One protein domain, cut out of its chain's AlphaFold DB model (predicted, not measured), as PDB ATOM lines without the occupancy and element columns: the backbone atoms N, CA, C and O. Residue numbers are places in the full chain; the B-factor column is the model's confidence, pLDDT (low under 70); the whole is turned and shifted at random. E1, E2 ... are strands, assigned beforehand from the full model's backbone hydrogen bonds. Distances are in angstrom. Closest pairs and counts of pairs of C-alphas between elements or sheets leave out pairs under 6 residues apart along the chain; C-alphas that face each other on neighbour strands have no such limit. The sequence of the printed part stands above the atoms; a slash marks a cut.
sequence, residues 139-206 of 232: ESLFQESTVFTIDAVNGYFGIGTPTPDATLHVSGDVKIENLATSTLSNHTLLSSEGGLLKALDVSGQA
ATOM      1  N   GLU A 139      -4.850  12.216  11.966       59.69
ATOM      2  CA  GLU A 139      -3.618  12.576  11.233       59.69
ATOM      3  C   GLU A 139      -3.363  11.631  10.039       59.69
ATOM      4  O   GLU A 139      -2.710  11.985   9.062       59.69
ATOM      5  N   SER A 140      -3.973  10.442  10.074       55.09
ATOM      6  CA  SER A 140      -3.927   9.402   9.054       55.09
ATOM      7  C   SER A 140      -4.677   9.690   7.744       55.09
ATOM      8  O   SER A 140      -4.745   8.787   6.918       55.09
ATOM      9  N   LEU A 141      -5.299  10.855   7.543       60.09
ATOM     10  CA  LEU A 141      -6.077  11.106   6.319       60.09
ATOM     11  C   LEU A 141      -5.375  11.982   5.268       60.09
ATOM     12  O   LEU A 141      -5.763  11.897   4.105       60.09
ATOM     13  N   PHE A 142      -4.367  12.797   5.620       58.59
ATOM     14  CA  PHE A 142      -3.901  13.856   4.694       58.59
ATOM     15  C   PHE A 142      -2.404  14.157   4.646       58.59
ATOM     16  O   PHE A 142      -2.004  15.052   3.902       58.59
ATOM     17  N   GLN A 143      -1.548  13.440   5.371       56.72
ATOM     18  CA  GLN A 143      -0.110  13.629   5.189       56.72
ATOM     19  C   GLN A 143       0.636  12.342   5.509       56.72
ATOM     20  O   GLN A 143       0.649  11.903   6.654       56.72
ATOM     21  N   GLU A 144       1.208  11.719   4.476       57.19
ATOM     22  CA  GLU A 144       2.114  10.567   4.607       57.19
ATOM     23  C   GLU A 144       1.532   9.389   5.412       57.19
ATOM     24  O   GLU A 144       2.259   8.620   6.045       57.19
ATOM     25  N   SER A 145       0.205   9.224   5.414       62.06
ATOM     26  CA  SER A 145      -0.382   8.032   6.007       62.06
ATOM     27  C   SER A 145      -0.189   6.871   5.055       62.06
ATOM     28  O   SER A 145      -0.791   6.806   3.988       62.06
ATOM     29  N   THR A 146       0.598   5.895   5.486       71.00
ATOM     30  CA  THR A 146       0.693   4.618   4.785       71.00
ATOM     31  C   THR A 146      -0.621   3.845   4.815       71.00
ATOM     32  O   THR A 146      -0.714   2.837   4.140       71.00
ATOM     33  N   VAL A 147      -1.647   4.257   5.567       80.81
ATOM     34  CA  VAL A 147      -2.896   3.489   5.686       80.81
ATOM     35  C   VAL A 147      -3.907   3.879   4.611       80.81
ATOM     36  O   VAL A 147      -4.482   2.993   3.983       80.81
ATOM     37  N   PHE A 148      -4.118   5.177   4.389       85.56
ATOM     38  CA  PHE A 148      -5.158   5.710   3.509       85.56
ATOM     39  C   PHE A 148      -4.657   6.989   2.841       85.56
ATOM     40  O   PHE A 148      -4.199   7.905   3.516       85.56
ATOM     41  N   THR A 149      -4.729   7.065   1.515       85.81
ATOM     42  CA  THR A 149      -4.222   8.206   0.744       85.81
ATOM     43  C   THR A 149      -5.183   8.561  -0.382       85.81
ATOM     44  O   THR A 149      -5.624   7.689  -1.126       85.81
ATOM     45  N   ILE A 150      -5.488   9.852  -0.532       87.50
ATOM     46  CA  ILE A 150      -6.219  10.401  -1.679       87.50
ATOM     47  C   ILE A 150      -5.288  11.375  -2.398       87.50
ATOM     48  O   ILE A 150      -4.955  12.429  -1.861       87.50
ATOM     49  N   ASP A 151      -4.907  11.040  -3.626       87.88
ATOM     50  CA  ASP A 151      -4.246  11.970  -4.536       87.88
ATOM     51  C   ASP A 151      -5.316  12.624  -5.413       87.88
ATOM     52  O   ASP A 151      -5.728  12.095  -6.447       87.88
ATOM     53  N   ALA A 152      -5.794  13.787  -4.971       86.75
ATOM     54  CA  ALA A 152      -6.815  14.542  -5.688       86.75
ATOM     55  C   ALA A 152      -6.305  15.147  -7.010       86.75
ATOM     56  O   ALA A 152      -7.120  15.499  -7.860       86.75
ATOM     57  N   VAL A 153      -4.984  15.269  -7.195       88.56
ATOM     58  CA  VAL A 153      -4.387  15.829  -8.416       88.56
ATOM     59  C   VAL A 153      -4.481  14.816  -9.548       88.56
ATOM     60  O   VAL A 153      -4.899  15.163 -10.651       88.56
ATOM     61  N   ASN A 154      -4.130  13.561  -9.264       89.25
ATOM     62  CA  ASN A 154      -4.137  12.486 -10.256       89.25
ATOM     63  C   ASN A 154      -5.417  11.631 -10.223       89.25
ATOM     64  O   ASN A 154      -5.643  10.822 -11.122       89.25
ATOM     65  N   GLY A 155      -6.279  11.821  -9.221       91.44
ATOM     66  CA  GLY A 155      -7.516  11.058  -9.051       91.44
ATOM     67  C   GLY A 155      -7.270   9.630  -8.562       91.44
ATOM     68  O   GLY A 155      -7.971   8.706  -8.980       91.44
ATOM     69  N   TYR A 156      -6.256   9.435  -7.719       93.06
ATOM     70  CA  TYR A 156      -5.850   8.119  -7.232       93.06
ATOM     71  C   TYR A 156      -6.215   7.901  -5.769       93.06
ATOM     72  O   TYR A 156      -6.220   8.827  -4.954       93.06
ATOM     73  N   PHE A 157      -6.489   6.642  -5.440       91.50
ATOM     74  CA  PHE A 157      -6.826   6.199  -4.100       91.50
ATOM     75  C   PHE A 157      -5.882   5.079  -3.642       91.50
ATOM     76  O   PHE A 157      -5.787   4.029  -4.279       91.50
ATOM     77  N   GLY A 158      -5.161   5.316  -2.547       91.62
ATOM     78  CA  GLY A 158      -4.154   4.424  -1.978       91.62
ATOM     79  C   GLY A 158      -4.581   3.824  -0.638       91.62
ATOM     80  O   GLY A 158      -5.073   4.533   0.239       91.62
ATOM     81  N   ILE A 159      -4.349   2.523  -0.458       91.88
ATOM     82  CA  ILE A 159      -4.428   1.824   0.833       91.88
ATOM     83  C   ILE A 159      -3.096   1.107   1.043       91.88
ATOM     84  O   ILE A 159      -2.664   0.347   0.179       91.88
ATOM     85  N   GLY A 160      -2.413   1.323   2.165       90.06
ATOM     86  CA  GLY A 160      -1.086   0.721   2.367       90.06
ATOM     87  C   GLY A 160       0.062   1.467   1.662       90.06
ATOM     88  O   GLY A 160       1.209   1.045   1.785       90.06
ATOM     89  N   THR A 161      -0.218   2.532   0.899       89.88
ATOM     90  CA  THR A 161       0.766   3.247   0.067       89.88
ATOM     91  C   THR A 161       0.505   4.762   0.042       89.88
ATOM     92  O   THR A 161      -0.619   5.166  -0.259       89.88
ATOM     93  N   PRO A 162       1.516   5.608   0.330       87.88
ATOM     94  CA  PRO A 162       1.394   7.068   0.267       87.88
ATOM     95  C   PRO A 162       1.535   7.628  -1.159       87.88
ATOM     96  O   PRO A 162       1.231   8.791  -1.406       87.88
ATOM     97  N   THR A 163       1.996   6.815  -2.111       89.75
ATOM     98  CA  THR A 163       2.220   7.215  -3.507       89.75
ATOM     99  C   THR A 163       1.492   6.247  -4.443       89.75
ATOM    100  O   THR A 163       2.136   5.379  -5.041       89.75
ATOM    101  N   PRO A 164       0.150   6.313  -4.538       92.69
ATOM    102  CA  PRO A 164      -0.581   5.469  -5.474       92.69
ATOM    103  C   PRO A 164      -0.207   5.834  -6.920       92.69
ATOM    104  O   PRO A 164      -0.095   7.003  -7.271       92.69
ATOM    105  N   ASP A 165      -0.027   4.824  -7.766       94.75
ATOM    106  CA  ASP A 165       0.303   4.945  -9.197       94.75
ATOM    107  C   ASP A 165      -0.815   4.397 -10.109       94.75
ATOM    108  O   ASP A 165      -0.657   4.293 -11.327       94.75
ATOM    109  N   ALA A 166      -1.966   4.077  -9.515       92.75
ATOM    110  CA  ALA A 166      -3.174   3.606 -10.173       92.75
ATOM    111  C   ALA A 166      -4.412   4.189  -9.478       92.75
ATOM    112  O   ALA A 166      -4.356   4.575  -8.311       92.75
ATOM    113  N   THR A 167      -5.561   4.189 -10.168       94.56
ATOM    114  CA  THR A 167      -6.833   4.707  -9.628       94.56
ATOM    115  C   THR A 167      -7.193   4.106  -8.265       94.56
ATOM    116  O   THR A 167      -7.652   4.833  -7.391       94.56
ATOM    117  N   LEU A 168      -6.941   2.810  -8.067       93.25
ATOM    118  CA  LEU A 168      -6.959   2.141  -6.766       93.25
ATOM    119  C   LEU A 168      -5.655   1.346  -6.619       93.25
ATOM    120  O   LEU A 168      -5.461   0.369  -7.341       93.25
ATOM    121  N   HIS A 169      -4.787   1.737  -5.687       92.06
ATOM    122  CA  HIS A 169      -3.566   1.003  -5.346       92.06
ATOM    123  C   HIS A 169      -3.677   0.491  -3.909       92.06
ATOM    124  O   HIS A 169      -3.691   1.269  -2.958       92.06
ATOM    125  N   VAL A 170      -3.715  -0.833  -3.746       92.31
ATOM    126  CA  VAL A 170      -3.645  -1.479  -2.430       92.31
ATOM    127  C   VAL A 170      -2.303  -2.190  -2.282       92.31
ATOM    128  O   VAL A 170      -2.044  -3.172  -2.972       92.31
ATOM    129  N   SER A 171      -1.452  -1.712  -1.376       90.31
ATOM    130  CA  SER A 171      -0.229  -2.414  -0.975       90.31
ATOM    131  C   SER A 171      -0.571  -3.431   0.120       90.31
ATOM    132  O   SER A 171      -0.336  -3.201   1.307       90.31
ATOM    133  N   GLY A 172      -1.190  -4.543  -0.282       86.75
ATOM    134  CA  GLY A 172      -1.649  -5.606   0.611       86.75
ATOM    135  C   GLY A 172      -2.684  -6.528  -0.040       86.75
ATOM    136  O   GLY A 172      -2.920  -6.467  -1.245       86.75
ATOM    137  N   ASP A 173      -3.309  -7.379   0.775       84.62
ATOM    138  CA  ASP A 173      -4.391  -8.266   0.334       84.62
ATOM    139  C   ASP A 173      -5.717  -7.494   0.188       84.62
ATOM    140  O   ASP A 173      -6.056  -6.651   1.021       84.62
ATOM    141  N   VAL A 174      -6.515  -7.839  -0.829       85.44
ATOM    142  CA  VAL A 174      -7.865  -7.286  -1.034       85.44
ATOM    143  C   VAL A 174      -8.903  -8.394  -0.885       85.44
ATOM    144  O   VAL A 174      -8.850  -9.405  -1.589       85.44
ATOM    145  N   LYS A 175      -9.879  -8.196   0.007       83.00
ATOM    146  CA  LYS A 175     -11.062  -9.058   0.135       83.00
ATOM    147  C   LYS A 175     -12.285  -8.340  -0.432       83.00
ATOM    148  O   LYS A 175     -12.618  -7.250   0.026       83.00
ATOM    149  N   ILE A 176     -12.966  -8.967  -1.387       81.31
ATOM    150  CA  ILE A 176     -14.200  -8.454  -1.994       81.31
ATOM    151  C   ILE A 176     -15.331  -9.433  -1.686       81.31
ATOM    152  O   ILE A 176     -15.321 -10.577  -2.137       81.31
ATOM    153  N   GLU A 177     -16.317  -8.988  -0.915       77.50
ATOM    154  CA  GLU A 177     -17.524  -9.767  -0.630       77.50
ATOM    155  C   GLU A 177     -18.624  -9.453  -1.653       77.50
ATOM    156  O   GLU A 177     -18.694  -8.344  -2.180       77.50
ATOM    157  N   ASN A 178     -19.503 -10.423  -1.925       71.62
ATOM    158  CA  ASN A 178     -20.654 -10.268  -2.829       71.62
ATOM    159  C   ASN A 178     -20.303  -9.845  -4.269       71.62
ATOM    160  O   ASN A 178     -21.098  -9.175  -4.931       71.62
ATOM    161  N   LEU A 179     -19.137 -10.250  -4.780       71.94
ATOM    162  CA  LEU A 179     -18.798 -10.058  -6.187       71.94
ATOM    163  C   LEU A 179     -19.799 -10.833  -7.062       71.94
ATOM    164  O   LEU A 179     -19.818 -12.065  -7.059       71.94
ATOM    165  N   ALA A 180     -20.657 -10.112  -7.788       65.06
ATOM    166  CA  ALA A 180     -21.650 -10.725  -8.660       65.06
ATOM    167  C   ALA A 180     -20.953 -11.522  -9.772       65.06
ATOM    168  O   ALA A 180     -20.183 -10.978 -10.558       65.06
ATOM    169  N   THR A 181     -21.261 -12.811  -9.878       57.00
ATOM    170  CA  THR A 181     -20.693 -13.724 -10.883       57.00
ATOM    171  C   THR A 181     -21.358 -13.591 -12.263       57.00
ATOM    172  O   THR A 181     -21.268 -14.496 -13.094       57.00
ATOM    173  N   SER A 182     -22.055 -12.480 -12.535       53.69
ATOM    174  CA  SER A 182     -22.819 -12.301 -13.771       53.69
ATOM    175  C   SER A 182     -21.925 -11.946 -14.962       53.69
ATOM    176  O   SER A 182     -21.080 -11.058 -14.890       53.69
ATOM    177  N   THR A 183     -22.181 -12.624 -16.075       51.31
ATOM    178  CA  THR A 183     -21.436 -12.630 -17.338       51.31
ATOM    179  C   THR A 183     -21.385 -11.274 -18.053       51.31
ATOM    180  O   THR A 183     -22.209 -11.002 -18.929       51.31
ATOM    181  N   LEU A 184     -20.380 -10.448 -17.760       51.22
ATOM    182  CA  LEU A 184     -19.964  -9.357 -18.646       51.22
ATOM    183  C   LEU A 184     -18.483  -9.520 -19.030       51.22
ATOM    184  O   LEU A 184     -17.608  -9.568 -18.177       51.22
ATOM    185  N   SER A 185     -18.277  -9.662 -20.343       51.88
ATOM    186  CA  SER A 185     -17.071  -9.569 -21.183       51.88
ATOM    187  C   SER A 185     -15.666  -9.744 -20.573       51.88
ATOM    188  O   SER A 185     -15.184  -8.922 -19.805       51.88
ATOM    189  N   ASN A 186     -14.958 -10.746 -21.113       49.12
ATOM    190  CA  ASN A 186     -13.502 -10.964 -21.192       49.12
ATOM    191  C   ASN A 186     -12.640 -10.979 -19.918       49.12
ATOM    192  O   ASN A 186     -11.528 -11.507 -19.993       49.12
ATOM    193  N   HIS A 187     -13.085 -10.462 -18.773       54.41
ATOM    194  CA  HIS A 187     -12.252 -10.367 -17.569       54.41
ATOM    195  C   HIS A 187     -12.994 -10.915 -16.344       54.41
ATOM    196  O   HIS A 187     -13.804 -10.228 -15.729       54.41
ATOM    197  N   THR A 188     -12.698 -12.165 -15.981       56.44
ATOM    198  CA  THR A 188     -13.159 -12.781 -14.730       56.44
ATOM    199  C   THR A 188     -12.040 -12.690 -13.699       56.44
ATOM    200  O   THR A 188     -10.940 -13.189 -13.936       56.44
ATOM    201  N   LEU A 189     -12.314 -12.079 -12.546       62.97
ATOM    202  CA  LEU A 189     -11.437 -12.169 -11.379       62.97
ATOM    203  C   LEU A 189     -11.557 -13.581 -10.795       62.97
ATOM    204  O   LEU A 189     -12.641 -14.008 -10.403       62.97
ATOM    205  N   LEU A 190     -10.450 -14.317 -10.765       61.47
ATOM    206  CA  LEU A 190     -10.377 -15.642 -10.160       61.47
ATOM    207  C   LEU A 190      -9.975 -15.471  -8.688       61.47
ATOM    208  O   LEU A 190      -8.805 -15.246  -8.393       61.47
ATOM    209  N   SER A 191     -10.939 -15.530  -7.768       57.91
ATOM    210  CA  SER A 191     -10.685 -15.511  -6.319       57.91
ATOM    211  C   SER A 191     -10.858 -16.906  -5.714       57.91
ATOM    212  O   SER A 191     -11.668 -17.691  -6.205       57.91
ATOM    213  N   SER A 192     -10.149 -17.204  -4.623       59.91
ATOM    214  CA  SER A 192     -10.397 -18.416  -3.827       59.91
ATOM    215  C   SER A 192     -11.795 -18.398  -3.193       59.91
ATOM    216  O   SER A 192     -12.439 -17.346  -3.113       59.91
ATOM    217  N   GLU A 193     -12.242 -19.543  -2.671       52.22
ATOM    218  CA  GLU A 193     -13.394 -19.619  -1.766       52.22
ATOM    219  C   GLU A 193     -13.195 -18.608  -0.614       52.22
ATOM    220  O   GLU A 193     -12.287 -18.746   0.205       52.22
ATOM    221  N   GLY A 194     -13.947 -17.499  -0.629       58.81
ATOM    222  CA  GLY A 194     -13.797 -16.382   0.319       58.81
ATOM    223  C   GLY A 194     -13.521 -14.994  -0.281       58.81
ATOM    224  O   GLY A 194     -13.466 -14.029   0.483       58.81
ATOM    225  N   GLY A 195     -13.376 -14.859  -1.608       63.84
ATOM    226  CA  GLY A 195     -13.302 -13.547  -2.278       63.84
ATOM    227  C   GLY A 195     -11.974 -12.807  -2.084       63.84
ATOM    228  O   GLY A 195     -11.912 -11.583  -2.207       63.84
ATOM    229  N   LEU A 196     -10.914 -13.543  -1.740       66.25
ATOM    230  CA  LEU A 196      -9.582 -12.996  -1.518       66.25
ATOM    231  C   LEU A 196      -8.808 -12.953  -2.843       66.25
ATOM    232  O   LEU A 196      -8.630 -13.986  -3.494       66.25
ATOM    233  N   LEU A 197      -8.347 -11.765  -3.231       74.31
ATOM    234  CA  LEU A 197      -7.419 -11.577  -4.342       74.31
ATOM    235  C   LEU A 197      -5.996 -11.586  -3.783       74.31
ATOM    236  O   LEU A 197      -5.643 -10.737  -2.965       74.31
ATOM    237  N   LYS A 198      -5.196 -12.561  -4.215       67.19
ATOM    238  CA  LYS A 198      -3.790 -12.720  -3.829       67.19
ATOM    239  C   LYS A 198      -2.906 -12.829  -5.054       67.19
ATOM    240  O   LYS A 198      -3.326 -13.357  -6.082       67.19
ATOM    241  N   ALA A 199      -1.661 -12.382  -4.913       68.06
ATOM    242  CA  ALA A 199      -0.630 -12.703  -5.884       68.06
ATOM    243  C   ALA A 199      -0.470 -14.231  -5.973       68.06
ATOM    244  O   ALA A 199      -0.375 -14.917  -4.952       68.06
ATOM    245  N   LEU A 200      -0.446 -14.764  -7.195       76.06
ATOM    246  CA  LEU A 200      -0.077 -16.153  -7.434       76.06
ATOM    247  C   LEU A 200       1.448 -16.270  -7.331       76.06
ATOM    248  O   LEU A 200       2.162 -15.611  -8.088       76.06
ATOM    249  N   ASP A 201       1.950 -17.100  -6.415       77.88
ATOM    250  CA  ASP A 201       3.383 -17.391  -6.347       77.88
ATOM    251  C   ASP A 201       3.793 -18.261  -7.542       77.88
ATOM    252  O   ASP A 201       3.412 -19.427  -7.659       77.88
ATOM    253  N   VAL A 202       4.559 -17.667  -8.455       80.94
ATOM    254  CA  VAL A 202       5.082 -18.322  -9.661       80.94
ATOM    255  C   VAL A 202       6.532 -18.783  -9.495       80.94
ATOM    256  O   VAL A 202       7.135 -19.296 -10.442       80.94
ATOM    257  N   SER A 203       7.115 -18.626  -8.302       84.62
ATOM    258  CA  SER A 203       8.476 -19.077  -8.036       84.62
ATOM    259  C   SER A 203       8.581 -20.600  -8.207       84.62
ATOM    260  O   SER A 203       7.799 -21.388  -7.673       84.62
ATOM    261  N   GLY A 204       9.517 -21.031  -9.059       83.50
ATOM    262  CA  GLY A 204       9.716 -22.451  -9.375       83.50
ATOM    263  C   GLY A 204       8.599 -23.110 -10.198       83.50
ATOM    264  O   GLY A 204       8.564 -24.335 -10.273       83.50
ATOM    265  N   GLN A 205       7.698 -22.337 -10.820       86.62
ATOM    266  CA  GLN A 205       6.565 -22.862 -11.603       86.62
ATOM    267  C   GLN A 205       6.795 -22.841 -13.124       86.62
ATOM    268  O   GLN A 205       5.839 -22.933 -13.895       86.62
ATOM    269  N   ALA A 206       8.048 -22.710 -13.572       86.38
ATOM    270  CA  ALA A 206       8.383 -22.759 -14.994       86.38
ATOM    271  C   ALA A 206       7.884 -24.074 -15.626       86.38
ATOM    272  O   ALA A 206       7.959 -25.128 -14.998       86.38
TER     273      ALA A 206
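This is residues 139 to 206 of the 232 residues of an uncharacterized protein of Candidatus Marinamargulisbacteria bacterium SCGC AAA071-K20 (UniProt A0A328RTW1). There is little regular structure here: a small sheet of three strands sits at one end, and residues 171 to 206, with no named element, run out from it and fold back in a wide loop, with residues 182 to 188 and 200 to 206 sticking out. The printed part has 68 residues, 11 of them in E1, E2 and E3, with no named helix; the class is all strand, the sheet mixed in the order E1, E2, E3. It is loose, with a radius of gyration of the C-alphas of 15.3 A and spans of 39 by 34 by 21 A.

Look first at E1, residues 148 to 151, and E2, residues 156 to 159, an antiparallel hairpin with N 149 and O 158 2.9 A apart. Next find E3, residues 168 to 170, parallel to E2, with N 169 and O 157 2.9 A apart.

Find C-alpha 148 at (-5.158, 5.710, 3.509); E1 runs 10.2 A, E2 10.3 A, and E3 6.5 A to C-alpha 170 at (-3.645, -1.479, -2.430).

The C-alphas of Glu 139 and Ala 206, the two farthest apart, are 45.6 A apart. The printed part has no cut. Residues 139 to 145, 180 to 196 and 198 to 199 have pLDDT under 70.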